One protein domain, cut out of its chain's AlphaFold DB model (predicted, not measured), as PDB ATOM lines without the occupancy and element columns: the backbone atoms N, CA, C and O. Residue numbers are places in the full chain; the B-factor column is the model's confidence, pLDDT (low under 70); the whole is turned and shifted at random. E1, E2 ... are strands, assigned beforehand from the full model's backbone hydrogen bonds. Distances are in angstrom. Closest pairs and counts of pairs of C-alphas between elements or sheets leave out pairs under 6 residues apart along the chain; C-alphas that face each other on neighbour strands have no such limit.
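Overview. This is residues 2 to 57 of the 174 residues of an uncharacterized protein of Phycisphaerae bacterium RAS2 (UniProt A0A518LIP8). This model has little regular structure: a flat, loose set of loops round one tiny pair of side-by-side parallel strands, E1 and E2, with the tip of a long loop, residues 18 to 23, sticking out. The chain loops from E1 through residues 33 to 45 back to E2. The 56 printed residues hold no named helix and, in order, E1 and E2, just 6 residues, class all strand. The radius of gyration of the C-alphas is 13.1 A, and the spans are 37 by 31 by 16 A.

Along the chain. Find C-alpha 30 at (-21.334, 25.038, -18.214), where E1, residues 30 to 32, begins. E2, residues 46 to 48, ends at C-alpha 48, (-14.425, 23.043, -18.255).

Arrangement. Look across E1 and E2: they are parallel neighbours at 28 degrees, and C-alphas 30 and 46 face each other at 4.8 A. N 31 and O 46 are within hydrogen-bond range at 2.9 A. Outside the named strands, residues 12 to 13 pair with residues 41 to 42, parallel, in stretches too short to be named.

Size, cuts and confidence. C-alphas 21 and 51 are the two farthest apart, at 38.5 A. The printed part has no cut, and the E1 to E2 link is long. Residues 16 to 27 and 54 to 57 have pLDDT under 70.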
ATOM      1  N   ILE A   2     -26.366  15.043 -15.665       76.25
ATOM      2  CA  ILE A   2     -25.145  14.230 -15.618       76.25
ATOM      3  C   ILE A   2     -25.482  12.938 -16.364       76.25
ATOM      4  O   ILE A   2     -26.511  12.330 -16.076       76.25
ATOM      5  N   CYS A   3     -24.678  12.573 -17.356       79.50
ATOM      6  CA  CYS A   3     -24.861  11.372 -18.168       79.50
ATOM      7  C   CYS A   3     -23.523  10.950 -18.785       79.50
ATOM      8  O   CYS A   3     -22.697  11.812 -19.080       79.50
ATOM      9  N   ASP A   4     -23.351   9.655 -19.053       81.44
ATOM     10  CA  ASP A   4     -22.135   9.123 -19.690       81.44
ATOM     11  C   ASP A   4     -22.042   9.494 -21.177       81.44
ATOM     12  O   ASP A   4     -20.956   9.646 -21.733       81.44
ATOM     13  N   SER A   5     -23.192   9.664 -21.832       80.62
ATOM     14  CA  SER A   5     -23.286  10.121 -23.215       80.62
ATOM     15  C   SER A   5     -24.559  10.933 -23.425       80.62
ATOM     16  O   SER A   5     -25.645  10.528 -23.011       80.62
ATOM     17  N   LEU A   6     -24.416  12.073 -24.101       80.00
ATOM     18  CA  LEU A   6     -25.514  12.849 -24.663       80.00
ATOM     19  C   LEU A   6     -25.258  12.980 -26.164       80.00
ATOM     20  O   LEU A   6     -24.289  13.616 -26.573       80.00
ATOM     21  N   SER A   7     -26.121  12.380 -26.978       82.94
ATOM     22  CA  SER A   7     -26.005  12.396 -28.438       82.94
ATOM     23  C   SER A   7     -27.311  12.852 -29.089       82.94
ATOM     24  O   SER A   7     -28.392  12.719 -28.515       82.94
ATOM     25  N   GLY A   8     -27.202  13.441 -30.280       82.94
ATOM     26  CA  GLY A   8     -28.326  13.978 -31.047       82.94
ATOM     27  C   GLY A   8     -27.976  15.298 -31.735       82.94
ATOM     28  O   GLY A   8     -26.919  15.876 -31.503       82.94
ATOM     29  N   THR A   9     -28.881  15.790 -32.579       81.44
ATOM     30  CA  THR A   9     -28.727  17.056 -33.327       81.44
ATOM     31  C   THR A   9     -29.441  18.235 -32.656       81.44
ATOM     32  O   THR A   9     -29.693  19.259 -33.288       81.44
ATOM     33  N   GLY A  10     -29.848  18.066 -31.395       82.19
ATOM     34  CA  GLY A  10     -30.583  19.071 -30.630       82.19
ATOM     35  C   GLY A  10     -29.711  20.241 -30.162       82.19
ATOM     36  O   GLY A  10     -28.494  20.251 -30.334       82.19
ATOM     37  N   GLN A  11     -30.353  21.226 -29.532       81.62
ATOM     38  CA  GLN A  11     -29.697  22.410 -28.973       81.62
ATOM     39  C   GLN A  11     -29.777  22.403 -27.443       81.62
ATOM     40  O   GLN A  11     -30.846  22.164 -26.878       81.62
ATOM     41  N   LEU A  12     -28.676  22.742 -26.769       83.94
ATOM     42  CA  LEU A  12     -28.693  23.002 -25.327       83.94
ATOM     43  C   LEU A  12     -29.251  24.401 -25.064       83.94
ATOM     44  O   LEU A  12     -28.709  25.382 -25.571       83.94
ATOM     45  N   ARG A  13     -30.325  24.505 -24.275       83.62
ATOM     46  CA  ARG A  13     -30.971  25.786 -23.960       83.62
ATOM     47  C   ARG A  13     -31.083  26.012 -22.459       83.62
ATOM     48  O   ARG A  13     -31.674  25.194 -21.759       83.62
ATOM     49  N   ALA A  14     -30.588  27.153 -21.986       81.38
ATOM     50  CA  ALA A  14     -30.841  27.634 -20.629       81.38
ATOM     51  C   ALA A  14     -31.834  28.796 -20.701       81.38
ATOM     52  O   ALA A  14     -31.457  29.953 -20.897       81.38
ATOM     53  N   THR A  15     -33.118  28.465 -20.586       74.62
ATOM     54  CA  THR A  15     -34.208  29.447 -20.626       74.62
ATOM     55  C   THR A  15     -34.624  29.847 -19.208       74.62
ATOM     56  O   THR A  15     -34.516  29.034 -18.288       74.62
ATOM     57  N   PRO A  16     -35.068  31.096 -19.001       66.44
ATOM     58  CA  PRO A  16     -35.607  31.511 -17.715       66.44
ATOM     59  C   PRO A  16     -36.952  30.820 -17.463       66.44
ATOM     60  O   PRO A  16     -37.753  30.630 -18.379       66.44
ATOM     61  N   THR A  17     -37.240  30.488 -16.207       61.59
ATOM     62  CA  THR A  17     -38.576  30.075 -15.779       61.59
ATOM     63  C   THR A  17     -39.425  31.320 -15.517       61.59
ATOM     64  O   THR A  17     -39.329  31.945 -14.466       61.59
ATOM     65  N   GLY A  18     -40.246  31.715 -16.492       57.50
ATOM     66  CA  GLY A  18     -41.208  32.813 -16.344       57.50
ATOM     67  C   GLY A  18     -41.288  33.723 -17.566       57.50
ATOM     68  O   GLY A  18     -40.290  33.987 -18.235       57.50
ATOM     69  N   SER A  19     -42.498  34.207 -17.857       51.97
ATOM     70  CA  SER A  19     -42.789  35.155 -18.939       51.97
ATOM     71  C   SER A  19     -42.173  36.525 -18.642       51.97
ATOM     72  O   SER A  19     -42.859  37.443 -18.199       51.97
ATOM     73  N   ALA A  20     -40.875  36.681 -18.885       48.47
ATOM     74  CA  ALA A  20     -40.253  37.991 -18.983       48.47
ATOM     75  C   ALA A  20     -40.191  38.383 -20.462       48.47
ATOM     76  O   ALA A  20     -39.330  37.931 -21.217       48.47
ATOM     77  N   THR A  21     -41.132  39.226 -20.879       48.72
ATOM     78  CA  THR A  21     -41.078  40.006 -22.118       48.72
ATOM     79  C   THR A  21     -39.851  40.925 -22.073       48.72
ATOM     80  O   THR A  21     -39.933  42.070 -21.642       48.72
ATOM     81  N   GLY A  22     -38.686  40.395 -22.438       47.72
ATOM     82  CA  GLY A  22     -37.411  41.111 -22.434       47.72
ATOM     83  C   GLY A  22     -36.262  40.136 -22.677       47.72
ATOM     84  O   GLY A  22     -35.841  39.430 -21.766       47.72
ATOM     85  N   GLY A  23     -35.788  40.060 -23.921       48.19
ATOM     86  CA  GLY A  23     -34.917  39.005 -24.460       48.19
ATOM     87  C   GLY A  23     -33.477  38.914 -23.929       48.19
ATOM     88  O   GLY A  23     -32.578  38.635 -24.714       48.19
ATOM     89  N   SER A  24     -33.230  39.113 -22.632       54.81
ATOM     90  CA  SER A  24     -31.875  39.131 -22.051       54.81
ATOM     91  C   SER A  24     -31.632  38.125 -20.916       54.81
ATOM     92  O   SER A  24     -30.496  37.999 -20.469       54.81
ATOM     93  N   ASN A  25     -32.642  37.384 -20.450       54.97
ATOM     94  CA  ASN A  25     -32.507  36.512 -19.272       54.97
ATOM     95  C   ASN A  25     -32.198  35.054 -19.639       54.97
ATOM     96  O   ASN A  25     -32.823  34.133 -19.119       54.97
ATOM     97  N   LYS A  26     -31.259  34.825 -20.562       66.62
ATOM     98  CA  LYS A  26     -30.769  33.462 -20.803       66.62
ATOM     99  C   LYS A  26     -29.937  33.035 -19.589       66.62
ATOM    100  O   LYS A  26     -29.217  33.852 -19.018       66.62
ATOM    101  N   GLY A  27     -30.092  31.786 -19.150       69.50
ATOM    102  CA  GLY A  27     -29.339  31.236 -18.020       69.50
ATOM    103  C   GLY A  27     -27.846  31.095 -18.341       69.50
ATOM    104  O   GLY A  27     -27.329  31.715 -19.258       69.50
ATOM    105  N   ARG A  28     -27.118  30.255 -17.610       77.19
ATOM    106  CA  ARG A  28     -25.723  29.920 -17.945       77.19
ATOM    107  C   ARG A  28     -25.624  28.428 -18.229       77.19
ATOM    108  O   ARG A  28     -26.251  27.638 -17.529       77.19
ATOM    109  N   ILE A  29     -24.851  28.054 -19.248       80.88
ATOM    110  CA  ILE A  29     -24.540  26.657 -19.564       80.88
ATOM    111  C   ILE A  29     -23.045  26.456 -19.315       80.88
ATOM    112  O   ILE A  29     -22.225  27.111 -19.951       80.88
ATOM    113  N   ARG A  30     -22.698  25.552 -18.394       81.88
ATOM    114  CA  ARG A  30     -21.334  25.038 -18.214       81.88
ATOM    115  C   ARG A  30     -21.330  23.551 -18.540       81.88
ATOM    116  O   ARG A  30     -22.255  22.841 -18.145       81.88
ATOM    117  N   ILE A  31     -20.305  23.102 -19.257       80.81
ATOM    118  CA  ILE A  31     -20.173  21.721 -19.725       80.81
ATOM    119  C   ILE A  31     -18.803  21.187 -19.335       80.81
ATOM    120  O   ILE A  31     -17.788  21.840 -19.565       80.81
ATOM    121  N   GLU A  32     -18.786  19.985 -18.774       78.56
ATOM    122  CA  GLU A  32     -17.578  19.252 -18.407       78.56
ATOM    123  C   GLU A  32     -17.654  17.893 -19.104       78.56
ATOM    124  O   GLU A  32     -18.508  17.070 -18.779       78.56
ATOM    125  N   ILE A  33     -16.842  17.700 -20.147       76.75
ATOM    126  CA  ILE A  33     -16.926  16.530 -21.029       76.75
ATOM    127  C   ILE A  33     -15.544  16.147 -21.564       76.75
ATOM    128  O   ILE A  33     -14.710  17.014 -21.818       76.75
ATOM    129  N   ASN A  34     -15.314  14.847 -21.765       74.44
ATOM    130  CA  ASN A  34     -14.059  14.322 -22.316       74.44
ATOM    131  C   ASN A  34     -13.921  14.549 -23.834       74.44
ATOM    132  O   ASN A  34     -12.810  14.664 -24.341       74.44
ATOM    133  N   GLN A  35     -15.037  14.610 -24.567       73.38
ATOM    134  CA  GLN A  35     -15.065  14.804 -26.017       73.38
ATOM    135  C   GLN A  35     -16.259  15.688 -26.392       73.38
ATOM    136  O   GLN A  35     -17.395  15.366 -26.051       73.38
ATOM    137  N   VAL A  36     -16.012  16.810 -27.077       72.62
ATOM    138  CA  VAL A  36     -17.067  17.773 -27.433       72.62
ATOM    139  C   VAL A  36     -17.577  17.522 -28.855       72.62
ATOM    140  O   VAL A  36     -16.798  17.375 -29.792       72.62
ATOM    141  N   GLY A  37     -18.902  17.481 -29.004       72.31
ATOM    142  CA  GLY A  37     -19.607  17.328 -30.282       72.31
ATOM    143  C   GLY A  37     -20.915  18.121 -30.306       72.31
ATOM    144  O   GLY A  37     -21.924  17.649 -30.821       72.31
ATOM    145  N   ILE A  38     -20.932  19.292 -29.663       73.94
ATOM    146  CA  ILE A  38     -22.144  20.097 -29.488       73.94
ATOM    147  C   ILE A  38     -22.317  21.006 -30.698       73.94
ATOM    148  O   ILE A  38     -21.507  21.898 -30.930       73.94
ATOM    149  N   ALA A  39     -23.398  20.792 -31.448       73.31
ATOM    150  CA  ALA A  39     -23.683  21.555 -32.659       73.31
ATOM    151  C   ALA A  39     -24.148  22.996 -32.372       73.31
ATOM    152  O   ALA A  39     -23.850  23.902 -33.145       73.31
ATOM    153  N   SER A  40     -24.895  23.226 -31.283       81.75
ATOM    154  CA  SER A  40     -25.388  24.559 -30.916       81.75
ATOM    155  C   SER A  40     -25.822  24.643 -29.448       81.75
ATOM    156  O   SER A  40     -26.390  23.698 -28.892       81.75
ATOM    157  N   SER A  41     -25.620  25.808 -28.830       83.38
ATOM    158  CA  SER A  41     -26.122  26.150 -27.497       83.38
ATOM    159  C   SER A  41     -26.696  27.560 -27.481       83.38
ATOM    160  O   SER A  41     -26.195  28.437 -28.184       83.38
ATOM    161  N   ASP A  42     -27.704  27.797 -26.650       81.25
ATOM    162  CA  ASP A  42     -28.209  29.137 -26.383       81.25
ATOM    163  C   ASP A  42     -28.555  29.326 -24.891       81.25
ATOM    164  O   ASP A  42     -29.531  28.738 -24.407       81.25
ATOM    165  N   PRO A  43     -27.772  30.117 -24.131       77.62
ATOM    166  CA  PRO A  43     -26.622  30.925 -24.560       77.62
ATOM    167  C   PRO A  43     -25.369  30.079 -24.848       77.62
ATOM    168  O   PRO A  43     -25.378  28.864 -24.652       77.62
ATOM    169  N   ALA A  44     -24.295  30.716 -25.329       80.25
ATOM    170  CA  ALA A  44     -22.997  30.060 -25.509       80.25
ATOM    171  C   ALA A  44     -22.545  29.387 -24.201       80.25
ATOM    172  O   ALA A  44     -22.653  29.979 -23.123       80.25
ATOM    173  N   TYR A  45     -22.076  28.142 -24.293       79.69
ATOM    174  CA  TYR A  45     -21.596  27.404 -23.129       79.69
ATOM    175  C   TYR A  45     -20.147  27.758 -22.785       79.69
ATOM    176  O   TYR A  45     -19.349  28.078 -23.663       79.69
ATOM    177  N   SER A  46     -19.787  27.635 -21.507       79.19
ATOM    178  CA  SER A  46     -18.390  27.543 -21.079       79.19
ATOM    179  C   SER A  46     -17.987  26.077 -20.923       79.19
ATOM    180  O   SER A  46     -18.737  25.266 -20.372       79.19
ATOM    181  N   GLN A  47     -16.809  25.717 -21.434       76.81
ATOM    182  CA  GLN A  47     -16.264  24.364 -21.320       76.81
ATOM    183  C   GLN A  47     -15.228  24.310 -20.200       76.81
ATOM    184  O   GLN A  47     -14.253  25.056 -20.218       76.81
ATOM    185  N   GLY A  48     -15.439  23.422 -19.232       71.38
ATOM    186  CA  GLY A  48     -14.425  23.043 -18.255       71.38
ATOM    187  C   GLY A  48     -13.593  21.864 -18.755       71.38
ATOM    188  O   GLY A  48     -14.093  21.004 -19.484       71.38
ATOM    189  N   VAL A  49     -12.329  21.802 -18.335       73.62
ATOM    190  CA  VAL A  49     -11.507  20.593 -18.481       73.62
ATOM    191  C   VAL A  49     -11.970  19.575 -17.442       73.62
ATOM    192  O   VAL A  49     -12.283  19.943 -16.308       73.62
ATOM    193  N   VAL A  50     -12.032  18.296 -17.803       71.06
ATOM    194  CA  VAL A  50     -12.432  17.245 -16.859       71.06
ATOM    195  C   VAL A  50     -11.466  17.212 -15.674       71.06
ATOM    196  O   VAL A  50     -10.251  17.193 -15.854       71.06
ATOM    197  N   GLY A  51     -12.015  17.263 -14.457       72.62
ATOM    198  CA  GLY A  51     -11.244  17.358 -13.215       72.62
ATOM    199  C   GLY A  51     -10.820  18.779 -12.817       72.62
ATOM    200  O   GLY A  51     -10.276  18.953 -11.730       72.62
ATOM    201  N   SER A  52     -11.088  19.801 -13.641       73.06
ATOM    202  CA  SER A  52     -10.919  21.201 -13.227       73.06
ATOM    203  C   SER A  52     -12.025  21.624 -12.258       73.06
ATOM    204  O   SER A  52     -13.187  21.252 -12.423       73.06
ATOM    205  N   ILE A  53     -11.676  22.427 -11.251       71.62
ATOM    206  CA  ILE A  53     -12.662  23.027 -10.347       71.62
ATOM    207  C   ILE A  53     -13.516  24.016 -11.152       71.62
ATOM    208  O   ILE A  53     -13.004  24.821 -11.933       71.62
ATOM    209  N   ALA A  54     -14.836  23.956 -10.973       67.62
ATOM    210  CA  ALA A  54     -15.743  24.889 -11.620       67.62
ATOM    211  C   ALA A  54     -15.561  26.311 -11.076       67.62
ATOM    212  O   ALA A  54     -16.037  26.642  -9.991       67.62
ATOM    213  N   GLN A  55     -14.909  27.167 -11.861       66.50
ATOM    214  CA  GLN A  55     -14.756  28.580 -11.541       66.50
ATOM    215  C   GLN A  55     -16.041  29.343 -11.900       66.50
ATOM    216  O   GLN A  55     -16.384  29.507 -13.073       66.50
ATOM    217  N   LEU A  56     -16.787  29.765 -10.873       67.38
ATOM    218  CA  LEU A  56     -18.018  30.558 -11.022       67.38
ATOM    219  C   LEU A  56     -17.750  32.062 -11.086       67.38
ATOM    220  O   LEU A  56     -18.494  32.789 -11.746       67.38
ATOM    221  N   TRP A  57     -16.701  32.503 -10.396       67.38
ATOM    222  CA  TRP A  57     -16.269  33.889 -10.304       67.38
ATOM    223  C   TRP A  57     -14.793  33.971 -10.687       67.38
ATOM    224  O   TRP A  57     -14.044  33.055 -10.331       67.38
TER     225      TRP A  57